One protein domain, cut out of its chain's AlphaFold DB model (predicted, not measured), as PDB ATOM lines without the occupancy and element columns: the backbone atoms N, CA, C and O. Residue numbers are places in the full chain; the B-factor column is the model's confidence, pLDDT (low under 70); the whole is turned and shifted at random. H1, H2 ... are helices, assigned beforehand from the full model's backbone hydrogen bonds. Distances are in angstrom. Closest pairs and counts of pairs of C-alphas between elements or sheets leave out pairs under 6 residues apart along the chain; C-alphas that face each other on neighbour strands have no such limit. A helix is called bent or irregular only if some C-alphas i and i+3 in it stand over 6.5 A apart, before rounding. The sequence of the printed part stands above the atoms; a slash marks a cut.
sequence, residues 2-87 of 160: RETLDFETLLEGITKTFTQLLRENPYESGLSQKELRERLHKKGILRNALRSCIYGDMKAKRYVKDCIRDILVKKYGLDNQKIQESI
ATOM      1  N   ARG A   2     139.023 201.840 191.386       45.16
ATOM      2  CA  ARG A   2     138.278 200.591 191.612       45.16
ATOM      3  C   ARG A   2     138.111 199.964 190.231       45.16
ATOM      4  O   ARG A   2     137.465 200.580 189.393       45.16
ATOM      5  N   GLU A   3     138.773 198.843 189.967       55.28
ATOM      6  CA  GLU A   3     138.459 198.036 188.786       55.28
ATOM      7  C   GLU A   3     137.044 197.500 188.993       55.28
ATOM      8  O   GLU A   3     136.818 196.619 189.822       55.28
ATOM      9  N   THR A   4     136.078 198.121 188.325       60.53
ATOM     10  CA  THR A   4     134.716 197.607 188.240       60.53
ATOM     11  C   THR A   4     134.771 196.301 187.470       60.53
ATOM     12  O   THR A   4     135.295 196.251 186.358       60.53
ATOM     13  N   LEU A   5     134.284 195.234 188.089       72.81
ATOM     14  CA  LEU A   5     134.265 193.917 187.481       72.81
ATOM     15  C   LEU A   5     133.045 193.847 186.555       72.81
ATOM     16  O   LEU A   5     131.953 193.512 187.000       72.81
ATOM     17  N   ASP A   6     133.198 194.226 185.289       82.62
ATOM     18  CA  ASP A   6     132.124 194.082 184.302       82.62
ATOM     19  C   ASP A   6     132.118 192.680 183.664       82.62
ATOM     20  O   ASP A   6     133.045 191.872 183.825       82.62
ATOM     21  N   PHE A   7     131.024 192.363 182.970       84.31
ATOM     22  CA  PHE A   7     130.831 191.061 182.335       84.31
ATOM     23  C   PHE A   7     131.927 190.735 181.307       84.31
ATOM     24  O   PHE A   7     132.434 189.610 181.280       84.31
ATOM     25  N   GLU A   8     132.339 191.718 180.506       87.44
ATOM     26  CA  GLU A   8     133.362 191.549 179.466       87.44
ATOM     27  C   GLU A   8     134.731 191.209 180.064       87.44
ATOM     28  O   GLU A   8     135.393 190.256 179.641       87.44
ATOM     29  N   THR A   9     135.123 191.906 181.131       88.44
ATOM     30  CA  THR A   9     136.372 191.649 181.858       88.44
ATOM     31  C   THR A   9     136.384 190.239 182.449       88.44
ATOM     32  O   THR A   9     137.403 189.535 182.409       88.44
ATOM     33  N   LEU A  10     135.246 189.784 182.983       89.94
ATOM     34  CA  LEU A  10     135.090 188.419 183.482       89.94
ATOM     35  C   LEU A  10     135.217 187.384 182.359       89.94
ATOM     36  O   LEU A  10     135.933 186.386 182.518       89.94
ATOM     37  N   LEU A  11     134.562 187.623 181.223       91.38
ATOM     38  CA  LEU A  11     134.569 186.733 180.066       91.38
ATOM     39  C   LEU A  11     135.973 186.587 179.465       91.38
ATOM     40  O   LEU A  11     136.453 185.462 179.259       91.38
ATOM     41  N   GLU A  12     136.671 187.702 179.239       92.31
ATOM     42  CA  GLU A  12     138.059 187.700 178.771       92.31
ATOM     43  C   GLU A  12     138.962 186.988 179.788       92.31
ATOM     44  O   GLU A  12     139.781 186.126 179.443       92.31
ATOM     45  N   GLY A  13     138.756 187.284 181.069       92.00
ATOM     46  CA  GLY A  13     139.464 186.685 182.186       92.00
ATOM     47  C   GLY A  13     139.379 185.158 182.239       92.00
ATOM     48  O   GLY A  13     140.402 184.471 182.390       92.00
ATOM     49  N   ILE A  14     138.173 184.610 182.081       93.81
ATOM     50  CA  ILE A  14     137.923 183.165 181.998       93.81
ATOM     51  C   ILE A  14     138.605 182.583 180.758       93.81
ATOM     52  O   ILE A  14     139.342 181.598 180.862       93.81
ATOM     53  N   THR A  15     138.421 183.219 179.600       93.81
ATOM     54  CA  THR A  15     138.966 182.763 178.311       93.81
ATOM     55  C   THR A  15     140.489 182.676 178.345       93.81
ATOM     56  O   THR A  15     141.085 181.659 177.956       93.81
ATOM     57  N   LYS A  16     141.143 183.704 178.891       94.31
ATOM     58  CA  LYS A  16     142.593 183.743 179.092       94.31
ATOM     59  C   LYS A  16     143.053 182.656 180.059       94.31
ATOM     60  O   LYS A  16     144.042 181.980 179.785       94.31
ATOM     61  N   THR A  17     142.311 182.430 181.145       93.69
ATOM     62  CA  THR A  17     142.628 181.389 182.138       93.69
ATOM     63  C   THR A  17     142.558 179.990 181.523       93.69
ATOM     64  O   THR A  17     143.504 179.217 181.660       93.69
ATOM     65  N   PHE A  18     141.501 179.662 180.776       93.94
ATOM     66  CA  PHE A  18     141.423 178.384 180.061       93.94
ATOM     67  C   PHE A  18     142.523 178.233 179.016       93.94
ATOM     68  O   PHE A  18     143.162 177.183 178.944       93.94
ATOM     69  N   THR A  19     142.799 179.285 178.248       93.19
ATOM     70  CA  THR A  19     143.876 179.273 177.254       93.19
ATOM     71  C   THR A  19     145.227 178.994 177.909       93.19
ATOM     72  O   THR A  19     145.982 178.150 177.425       93.19
ATOM     73  N   GLN A  20     145.513 179.642 179.039       92.00
ATOM     74  CA  GLN A  20     146.732 179.424 179.809       92.00
ATOM     75  C   GLN A  20     146.816 177.983 180.330       92.00
ATOM     76  O   GLN A  20     147.807 177.312 180.056       92.00
ATOM     77  N   LEU A  21     145.766 177.467 180.980       90.56
ATOM     78  CA  LEU A  21     145.719 176.081 181.480       90.56
ATOM     79  C   LEU A  21     145.936 175.043 180.363       90.56
ATOM     80  O   LEU A  21     146.559 173.998 180.563       90.56
ATOM     81  N   LEU A  22     145.436 175.320 179.158       90.75
ATOM     82  CA  LEU A  22     145.581 174.432 178.006       90.75
ATOM     83  C   LEU A  22     146.944 174.550 177.309       90.75
ATOM     84  O   LEU A  22     147.365 173.581 176.664       90.75
ATOM     85  N   ARG A  23     147.632 175.689 177.421       89.56
ATOM     86  CA  ARG A  23     148.943 175.930 176.796       89.56
ATOM     87  C   ARG A  23     150.122 175.633 177.716       89.56
ATOM     88  O   ARG A  23     151.160 175.235 177.209       89.56
ATOM     89  N   GLU A  24     149.947 175.747 179.030       86.06
ATOM     90  CA  GLU A  24     150.998 175.512 180.025       86.06
ATOM     91  C   GLU A  24     151.691 174.158 179.814       86.06
ATOM     92  O   GLU A  24     151.020 173.130 179.640       86.06
ATOM     93  N   ASN A  25     153.026 174.165 179.819       82.12
ATOM     94  CA  ASN A  25     153.853 172.973 179.704       82.12
ATOM     95  C   ASN A  25     154.210 172.444 181.109       82.12
ATOM     96  O   ASN A  25     155.079 173.012 181.769       82.12
ATOM     97  N   PRO A  26     153.571 171.365 181.598       76.88
ATOM     98  CA  PRO A  26     153.755 170.928 182.983       76.88
ATOM     99  C   PRO A  26     155.128 170.290 183.254       76.88
ATOM    100  O   PRO A  26     155.474 170.075 184.414       76.88
ATOM    101  N   TYR A  27     155.921 169.995 182.217       76.31
ATOM    102  CA  TYR A  27     157.281 169.464 182.367       76.31
ATOM    103  C   TYR A  27     158.291 170.522 182.838       76.31
ATOM    104  O   TYR A  27     159.331 170.171 183.385       76.31
ATOM    105  N   GLU A  28     157.981 171.809 182.669       73.19
ATOM    106  CA  GLU A  28     158.859 172.923 183.054       73.19
ATOM    107  C   GLU A  28     158.690 173.333 184.528       73.19
ATOM    108  O   GLU A  28     159.435 174.164 185.034       73.19
ATOM    109  N   SER A  29     157.722 172.750 185.245       71.62
ATOM    110  CA  SER A  29     157.275 173.249 186.553       71.62
ATOM    111  C   SER A  29     157.913 172.547 187.765       71.62
ATOM    112  O   SER A  29     157.454 172.747 188.887       71.62
ATOM    113  N   GLY A  30     158.935 171.701 187.568       78.06
ATOM    114  CA  GLY A  30     159.644 171.009 188.661       78.06
ATOM    115  C   GLY A  30     158.786 170.035 189.489       78.06
ATOM    116  O   GLY A  30     159.134 169.728 190.626       78.06
ATOM    117  N   LEU A  31     157.654 169.575 188.943       83.12
ATOM    118  CA  LEU A  31     156.666 168.741 189.640       83.12
ATOM    119  C   LEU A  31     157.159 167.314 189.884       83.12
ATOM    120  O   LEU A  31     157.909 166.744 189.086       83.12
ATOM    121  N   SER A  32     156.632 166.680 190.933       88.19
ATOM    122  CA  SER A  32     156.784 165.236 191.096       88.19
ATOM    123  C   SER A  32     156.075 164.469 189.970       88.19
ATOM    124  O   SER A  32     155.111 164.933 189.358       88.19
ATOM    125  N   GLN A  33     156.493 163.221 189.738       87.06
ATOM    126  CA  GLN A  33     155.877 162.341 188.734       87.06
ATOM    127  C   GLN A  33     154.367 162.139 188.947       87.06
ATOM    128  O   GLN A  33     153.614 161.974 187.987       87.06
ATOM    129  N   LYS A  34     153.906 162.140 190.204       90.25
ATOM    130  CA  LYS A  34     152.482 162.004 190.529       90.25
ATOM    131  C   LYS A  34     151.709 163.263 190.134       90.25
ATOM    132  O   LYS A  34     150.720 163.161 189.412       90.25
ATOM    133  N   GLU A  35     152.185 164.432 190.551       88.50
ATOM    134  CA  GLU A  35     151.543 165.720 190.257       88.50
ATOM    135  C   GLU A  35     151.524 166.016 188.757       88.50
ATOM    136  O   GLU A  35     150.516 166.484 188.228       88.50
ATOM    137  N   LEU A  36     152.604 165.674 188.049       88.56
ATOM    138  CA  LEU A  36     152.688 165.790 186.597       88.56
ATOM    139  C   LEU A  36     151.585 164.977 185.904       88.56
ATOM    140  O   LEU A  36     150.866 165.507 185.051       88.56
ATOM    141  N   ARG A  37     151.408 163.706 186.294       88.94
ATOM    142  CA  ARG A  37     150.347 162.841 185.750       88.94
ATOM    143  C   ARG A  37     148.958 163.402 186.031       88.94
ATOM    144  O   ARG A  37     148.133 163.462 185.122       88.94
ATOM    145  N   GLU A  38     148.702 163.845 187.259       89.62
ATOM    146  CA  GLU A  38     147.417 164.447 187.628       89.62
ATOM    147  C   GLU A  38     147.133 165.729 186.831       89.62
ATOM    148  O   GLU A  38     146.008 165.931 186.365       89.62
ATOM    149  N   ARG A  39     148.144 166.579 186.616       88.31
ATOM    150  CA  ARG A  39     147.998 167.829 185.856       88.31
ATOM    151  C   ARG A  39     147.739 167.569 184.374       88.31
ATOM    152  O   ARG A  39     146.838 168.181 183.801       88.31
ATOM    153  N   LEU A  40     148.450 166.616 183.768       90.31
ATOM    154  CA  LEU A  40     148.193 166.168 182.393       90.31
ATOM    155  C   LEU A  40     146.783 165.586 182.240       90.31
ATOM    156  O   LEU A  40     146.087 165.906 181.274       90.31
ATOM    157  N   HIS A  41     146.337 164.785 183.209       91.88
ATOM    158  CA  HIS A  41     144.999 164.204 183.204       91.88
ATOM    159  C   HIS A  41     143.904 165.278 183.278       91.88
ATOM    160  O   HIS A  41     143.025 165.315 182.416       91.88
ATOM    161  N   LYS A  42     143.996 166.215 184.234       90.94
ATOM    162  CA  LYS A  42     143.056 167.346 184.365       90.94
ATOM    163  C   LYS A  42     143.008 168.204 183.097       90.94
ATOM    164  O   LYS A  42     141.927 168.553 182.625       90.94
ATOM    165  N   LYS A  43     144.171 168.490 182.503       92.56
ATOM    166  CA  LYS A  43     144.291 169.211 181.226       92.56
ATOM    167  C   LYS A  43     143.602 168.464 180.076       92.56
ATOM    168  O   LYS A  43     142.938 169.089 179.249       92.56
ATOM    169  N   GLY A  44     143.735 167.137 180.029       93.19
ATOM    170  CA  GLY A  44     143.044 166.276 179.067       93.19
ATOM    171  C   GLY A  44     141.523 166.309 179.226       93.19
ATOM    172  O   GLY A  44     140.819 166.529 178.241       93.19
ATOM    173  N   ILE A  45     141.022 166.171 180.460       93.69
ATOM    174  CA  ILE A  45     139.586 166.261 180.769       93.69
ATOM    175  C   ILE A  45     139.031 167.613 180.330       93.69
ATOM    176  O   ILE A  45     138.043 167.648 179.602       93.69
ATOM    177  N   LEU A  46     139.686 168.717 180.708       94.56
ATOM    178  CA  LEU A  46     139.241 170.062 180.340       94.56
ATOM    179  C   LEU A  46     139.157 170.237 178.820       94.56
ATOM    180  O   LEU A  46     138.148 170.719 178.311       94.56
ATOM    181  N   ARG A  47     140.180 169.796 178.078       94.50
ATOM    182  CA  ARG A  47     140.186 169.882 176.610       94.50
ATOM    183  C   ARG A  47     139.047 169.080 175.978       94.50
ATOM    184  O   ARG A  47     138.403 169.566 175.051       94.50
ATOM    185  N   ASN A  48     138.801 167.867 176.466       94.50
ATOM    186  CA  ASN A  48     137.725 167.022 175.955       94.50
ATOM    187  C   ASN A  48     136.348 167.591 176.308       94.50
ATOM    188  O   ASN A  48     135.462 167.602 175.454       94.50
ATOM    189  N   ALA A  49     136.180 168.111 177.525       95.44
ATOM    190  CA  ALA A  49     134.940 168.733 177.969       95.44
ATOM    191  C   ALA A  49     134.594 169.965 177.119       95.44
ATOM    192  O   ALA A  49     133.474 170.060 176.633       95.44
ATOM    193  N   LEU A  50     135.565 170.846 176.844       93.56
ATOM    194  CA  LEU A  50     135.359 172.024 175.989       93.56
ATOM    195  C   LEU A  50     134.959 171.665 174.547       93.56
ATOM    196  O   LEU A  50     134.184 172.384 173.928       93.56
ATOM    197  N   ARG A  51     135.458 170.546 174.002       92.88
ATOM    198  CA  ARG A  51     135.069 170.072 172.661       92.88
ATOM    199  C   ARG A  51     133.680 169.437 172.647       92.88
ATOM    200  O   ARG A  51     132.903 169.679 171.732       92.88
ATOM    201  N   SER A  52     133.378 168.599 173.635       92.31
ATOM    202  CA  SER A  52     132.134 167.815 173.688       92.31
ATOM    203  C   SER A  52     130.928 168.627 174.158       92.31
ATOM    204  O   SER A  52     129.808 168.363 173.720       92.31
ATOM    205  N   CYS A  53     131.128 169.659 174.987       91.38
ATOM    206  CA  CYS A  53     130.029 170.469 175.507       91.38
ATOM    207  C   CYS A  53     129.273 171.242 174.413       91.38
ATOM    208  O   CYS A  53     128.094 171.546 174.597       91.38
ATOM    209  N   ILE A  54     129.911 171.514 173.269       90.06
ATOM    210  CA  ILE A  54     129.291 172.172 172.106       90.06
ATOM    211  C   ILE A  54     128.230 171.260 171.462       90.06
ATOM    212  O   ILE A  54     127.191 171.741 171.024       90.06
ATOM    213  N   TYR A  55     128.431 169.939 171.491       90.19
ATOM    214  CA  TYR A  55     127.534 168.947 170.878       90.19
ATOM    215  C   TYR A  55     126.427 168.444 171.815       90.19
ATOM    216  O   TYR A  55     125.796 167.427 171.546       90.19
ATOM    217  N   GLY A  56     126.191 169.127 172.938       82.81
ATOM    218  CA  GLY A  56     125.109 168.762 173.854       82.81
ATOM    219  C   GLY A  56     125.456 167.703 174.902       82.81
ATOM    220  O   GLY A  56     124.554 167.259 175.606       82.81
ATOM    221  N   ASP A  57     126.732 167.339 175.090       92.38
ATOM    222  CA  ASP A  57     127.131 166.501 176.229       92.38
ATOM    223  C   ASP A  57     126.872 167.248 177.551       92.38
ATOM    224  O   ASP A  57     127.579 168.188 177.931       92.38
ATOM    225  N   MET A  58     125.832 166.813 178.266       90.75
ATOM    226  CA  MET A  58     125.390 167.430 179.517       90.75
ATOM    227  C   MET A  58     126.418 167.302 180.644       90.75
ATOM    228  O   MET A  58     126.525 168.213 181.472       90.75
ATOM    229  N   LYS A  59     127.190 166.208 180.685       92.62
ATOM    230  CA  LYS A  59     128.249 166.023 181.688       92.62
ATOM    231  C   LYS A  59     129.397 166.985 181.412       92.62
ATOM    232  O   LYS A  59     129.850 167.664 182.332       92.62
ATOM    233  N   ALA A  60     129.802 167.109 180.149       94.69
ATOM    234  CA  ALA A  60     130.823 168.061 179.730       94.69
ATOM    235  C   ALA A  60     130.403 169.516 179.991       94.69
ATOM    236  O   ALA A  60     131.178 170.281 180.562       94.69
ATOM    237  N   LYS A  61     129.157 169.892 179.660       93.06
ATOM    238  CA  LYS A  61     128.603 171.226 179.963       93.06
ATOM    239  C   LYS A  61     128.655 171.540 181.457       93.06
ATOM    240  O   LYS A  61     129.057 172.638 181.835       93.06
ATOM    241  N   ARG A  62     128.264 170.587 182.310       93.56
ATOM    242  CA  ARG A  62     128.311 170.757 183.769       93.56
ATOM    243  C   ARG A  62     129.744 170.948 184.261       93.56
ATOM    244  O   ARG A  62     129.999 171.910 184.972       93.56
ATOM    245  N   TYR A  63     130.669 170.107 183.803       95.06
ATOM    246  CA  TYR A  63     132.084 170.220 184.150       95.06
ATOM    247  C   TYR A  63     132.662 171.596 183.784       95.06
ATOM    248  O   TYR A  63     133.295 172.239 184.616       95.06
ATOM    249  N   VAL A  64     132.407 172.085 182.563       95.19
ATOM    250  CA  VAL A  64     132.884 173.409 182.132       95.19
ATOM    251  C   VAL A  64     132.275 174.519 182.994       95.19
ATOM    252  O   VAL A  64     133.010 175.400 183.434       95.19
ATOM    253  N   LYS A  65     130.970 174.460 183.307       94.50
ATOM    254  CA  LYS A  65     130.315 175.421 184.214       94.50
ATOM    255  C   LYS A  65     130.941 175.426 185.610       94.50
ATOM    256  O   LYS A  65     131.155 176.499 186.168       94.50
ATOM    257  N   ASP A  66     131.266 174.257 186.154       95.19
ATOM    258  CA  ASP A  66     131.918 174.149 187.461       95.19
ATOM    259  C   ASP A  66     133.344 174.721 187.426       95.19
ATOM    260  O   ASP A  66     133.726 175.460 188.329       95.19
ATOM    261  N   CYS A  67     134.110 174.487 186.352       94.81
ATOM    262  CA  CYS A  67     135.412 175.134 186.164       94.81
ATOM    263  C   CYS A  67     135.303 176.665 186.064       94.81
ATOM    264  O   CYS A  67     136.130 177.369 186.640       94.81
ATOM    265  N   ILE A  68     134.299 177.185 185.352       94.88
ATOM    266  CA  ILE A  68     134.046 178.632 185.264       94.88
ATOM    267  C   ILE A  68     133.726 179.195 186.651       94.88
ATOM    268  O   ILE A  68     134.344 180.176 187.060       94.88
ATOM    269  N   ARG A  69     132.823 178.549 187.404       93.56
ATOM    270  CA  ARG A  69     132.492 178.939 188.785       93.56
ATOM    271  C   ARG A  69     133.743 178.986 189.658       93.56
ATOM    272  O   ARG A  69     133.956 179.965 190.366       93.56
ATOM    273  N   ASP A  70     134.582 177.959 189.579       93.75
ATOM    274  CA  ASP A  70     135.833 177.889 190.328       93.75
ATOM    275  C   ASP A  70     136.773 179.055 190.004       93.75
ATOM    276  O   ASP A  70     137.363 179.629 190.917       93.75
ATOM    277  N   ILE A  71     136.902 179.430 188.728       92.94
ATOM    278  CA  ILE A  71     137.714 180.582 188.311       92.94
ATOM    279  C   ILE A  71     137.124 181.877 188.874       92.94
ATOM    280  O   ILE A  71     137.858 182.662 189.472       92.94
ATOM    281  N   LEU A  72     135.815 182.087 188.725       91.12
ATOM    282  CA  LEU A  72     135.126 183.281 189.220       91.12
ATOM    283  C   LEU A  72     135.315 183.452 190.735       91.12
ATOM    284  O   LEU A  72     135.751 184.505 191.194       91.12
ATOM    285  N   VAL A  73     135.082 182.396 191.514       91.00
ATOM    286  CA  VAL A  73     135.200 182.456 192.978       91.00
ATOM    287  C   VAL A  73     136.660 182.569 193.418       91.00
ATOM    288  O   VAL A  73     136.997 183.446 194.207       91.00
ATOM    289  N   LYS A  74     137.558 181.709 192.919       90.38
ATOM    290  CA  LYS A  74     138.933 181.613 193.448       90.38
ATOM    291  C   LYS A  74     139.855 182.717 192.940       90.38
ATOM    292  O   LYS A  74     140.741 183.136 193.675       90.38
ATOM    293  N   LYS A  75     139.696 183.150 191.686       88.19
ATOM    294  CA  LYS A  75     140.590 184.133 191.054       88.19
ATOM    295  C   LYS A  75     140.052 185.555 191.162       88.19
ATOM    296  O   LYS A  75     140.824 186.461 191.445       88.19
ATOM    297  N   TYR A  76     138.754 185.741 190.933       86.62
ATOM    298  CA  TYR A  76     138.128 187.067 190.937       86.62
ATOM    299  C   TYR A  76     137.482 187.420 192.283       86.62
ATOM    300  O   TYR A  76     137.098 188.570 192.511       86.62
ATOM    301  N   GLY A  77     137.398 186.452 193.204       86.19
ATOM    302  CA  GLY A  77     136.775 186.656 194.507       86.19
ATOM    303  C   GLY A  77     135.338 187.132 194.350       86.19
ATOM    304  O   GLY A  77     134.962 188.085 195.028       86.19
ATOM    305  N   LEU A  78     134.610 186.568 193.376       86.31
ATOM    306  CA  LEU A  78     133.225 186.936 193.105       86.31
ATOM    307  C   LEU A  78     132.381 186.649 194.352       86.31
ATOM    308  O   LEU A  78     132.347 185.516 194.833       86.31
ATOM    309  N   ASP A  79     131.703 187.673 194.848       86.25
ATOM    310  CA  ASP A  79     130.734 187.605 195.935       86.25
ATOM    311  C   ASP A  79     129.427 188.278 195.492       86.25
ATOM    312  O   ASP A  79     129.337 188.820 194.389       86.25
ATOM    313  N   ASN A  80     128.395 188.232 196.335       81.69
ATOM    314  CA  ASN A  80     127.085 188.791 195.991       81.69
ATOM    315  C   ASN A  80     127.145 190.291 195.662       81.69
ATOM    316  O   ASN A  80     126.374 190.751 194.826       81.69
ATOM    317  N   GLN A  81     128.057 191.043 196.286       82.50
ATOM    318  CA  GLN A  81     128.191 192.474 196.036       82.50
ATOM    319  C   GLN A  81     128.790 192.727 194.650       82.50
ATOM    320  O   GLN A  81     128.231 193.492 193.873       82.50
ATOM    321  N   LYS A  82     129.876 192.034 194.295       82.62
ATOM    322  CA  LYS A  82     130.497 192.162 192.967       82.62
ATOM    323  C   LYS A  82     129.604 191.639 191.850       82.62
ATOM    324  O   LYS A  82     129.608 192.197 190.763       82.62
ATOM    325  N   ILE A  83     128.826 190.589 192.114       83.31
ATOM    326  CA  ILE A  83     127.819 190.092 191.166       83.31
ATOM    327  C   ILE A  83     126.801 191.192 190.855       83.31
ATOM    328  O   ILE A  83     126.481 191.395 189.689       83.31
ATOM    329  N   GLN A  84     126.339 191.909 191.882       82.56
ATOM    330  CA  GLN A  84     125.390 193.013 191.739       82.56
ATOM    331  C   GLN A  84     125.991 194.216 190.991       82.56
ATOM    332  O   GLN A  84     125.269 194.933 190.305       82.56
ATOM    333  N   GLU A  85     127.305 194.435 191.111       80.75
ATOM    334  CA  GLU A  85     128.035 195.436 190.319       80.75
ATOM    335  C   GLU A  85     128.160 195.027 188.840       80.75
ATOM    336  O   GLU A  85     128.122 195.897 187.974       80.75
ATOM    337  N   SER A  86     128.299 193.727 188.543       79.62
ATOM    338  CA  SER A  86     128.388 193.217 187.167       79.62
ATOM    339  C   SER A  86     127.034 193.142 186.456       79.62
ATOM    340  O   SER A  86     126.976 193.393 185.258       79.62
ATOM    341  N   ILE A  87     125.977 192.733 187.166       82.12
ATOM    342  CA  ILE A  87     124.606 192.606 186.651       82.12
ATOM    343  C   ILE A  87     123.652 193.153 187.727       82.12
ATOM    344  O   ILE A  87     123.633 192.618 188.843       82.12
TER     345      ILE A  87
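What this domain is: This is residues 2 to 87 of the 160 residues of an uncharacterized protein of Acetivibrio ethanolgignens (UniProt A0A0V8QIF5). Two helices, H2 and H3, make a V with its point at the tight link of residues 56 and 57, and a third helix, H1, runs across one side of the V like a crossbar, from H3 to H2. The short helix H4 follows H3 and sits off the open end of the V, near the first residue of H1. The printed part has 86 residues with four named helices, H1, H2, H3 and H4 along the chain, and no named strand; the class is all helix. The whole is loose, with a radius of gyration of the C-alphas of 15.0 A, and flat, spanning 43 by 34 by 18 A.

How they stand to each other: H2, residues 33 to 55, is the longest helix, and its residues 46 to 54 touch residues 59 to 64 of H3, residues 58 to 76. The closest C-alphas of the two are those of Ala 49 and Ala 60, 4.5 A apart, and the helices run opposite ways at a steep tilt of 61 degrees. H1, residues 7 to 23, touches H3 with its residues 10 to 17, on residues 68 to 72 of H3; the closest C-alphas, of Ile 14 and Ile 68, are 6.8 A apart. Their lines are about perpendicular at 72 degrees, only just past steep. Residues 21 to 22 of H1 only just touch residues 43 to 47 of H2, with 3 pairs of C-alphas within 8 A. The closest of these, Leu 22 and Lys 43, are 6.3 A apart, and the helices run opposite ways at a steep tilt of 52 degrees. The helix packing is mostly crossed: of these 3 touching pairs, 0 are at a shallow tilt. H4, residues 80 to 86, is close to H1 but not clearly touching, with the C-alphas of Phe 7 and Ser 86 closest at 5.8 A; it is apart from H2 and from H3. Every O i to N i+4 pair is within hydrogen-bond range in H1, H3 and H4, and 17 of 19 are in H2.

Where its parts are: H2 is 34.1 A long from first to last C-alpha, from C-alpha 33 at (155.877, 162.341, 188.734). It is neither bent nor irregular, but only just: C-alphas 51 and 54 are 6.2 A apart. H3 is 26.0 A long. H1, 24.2 A, begins at C-alpha 7 at (130.831, 191.061, 182.335). H4, 10.0 A, ends at C-alpha 86 at (128.388, 193.217, 187.167).

The domain as a whole: The two C-alphas farthest apart, those of Gln 33 and Ile 87, are 43.6 A apart. The printed part has no cut and no long link: H1 to H2 is short with 9 residues, while H2 to H3 and H3 to H4 are tight. The mean pLDDT of the printed part is 87.6, and residues 2 to 4 are under 70.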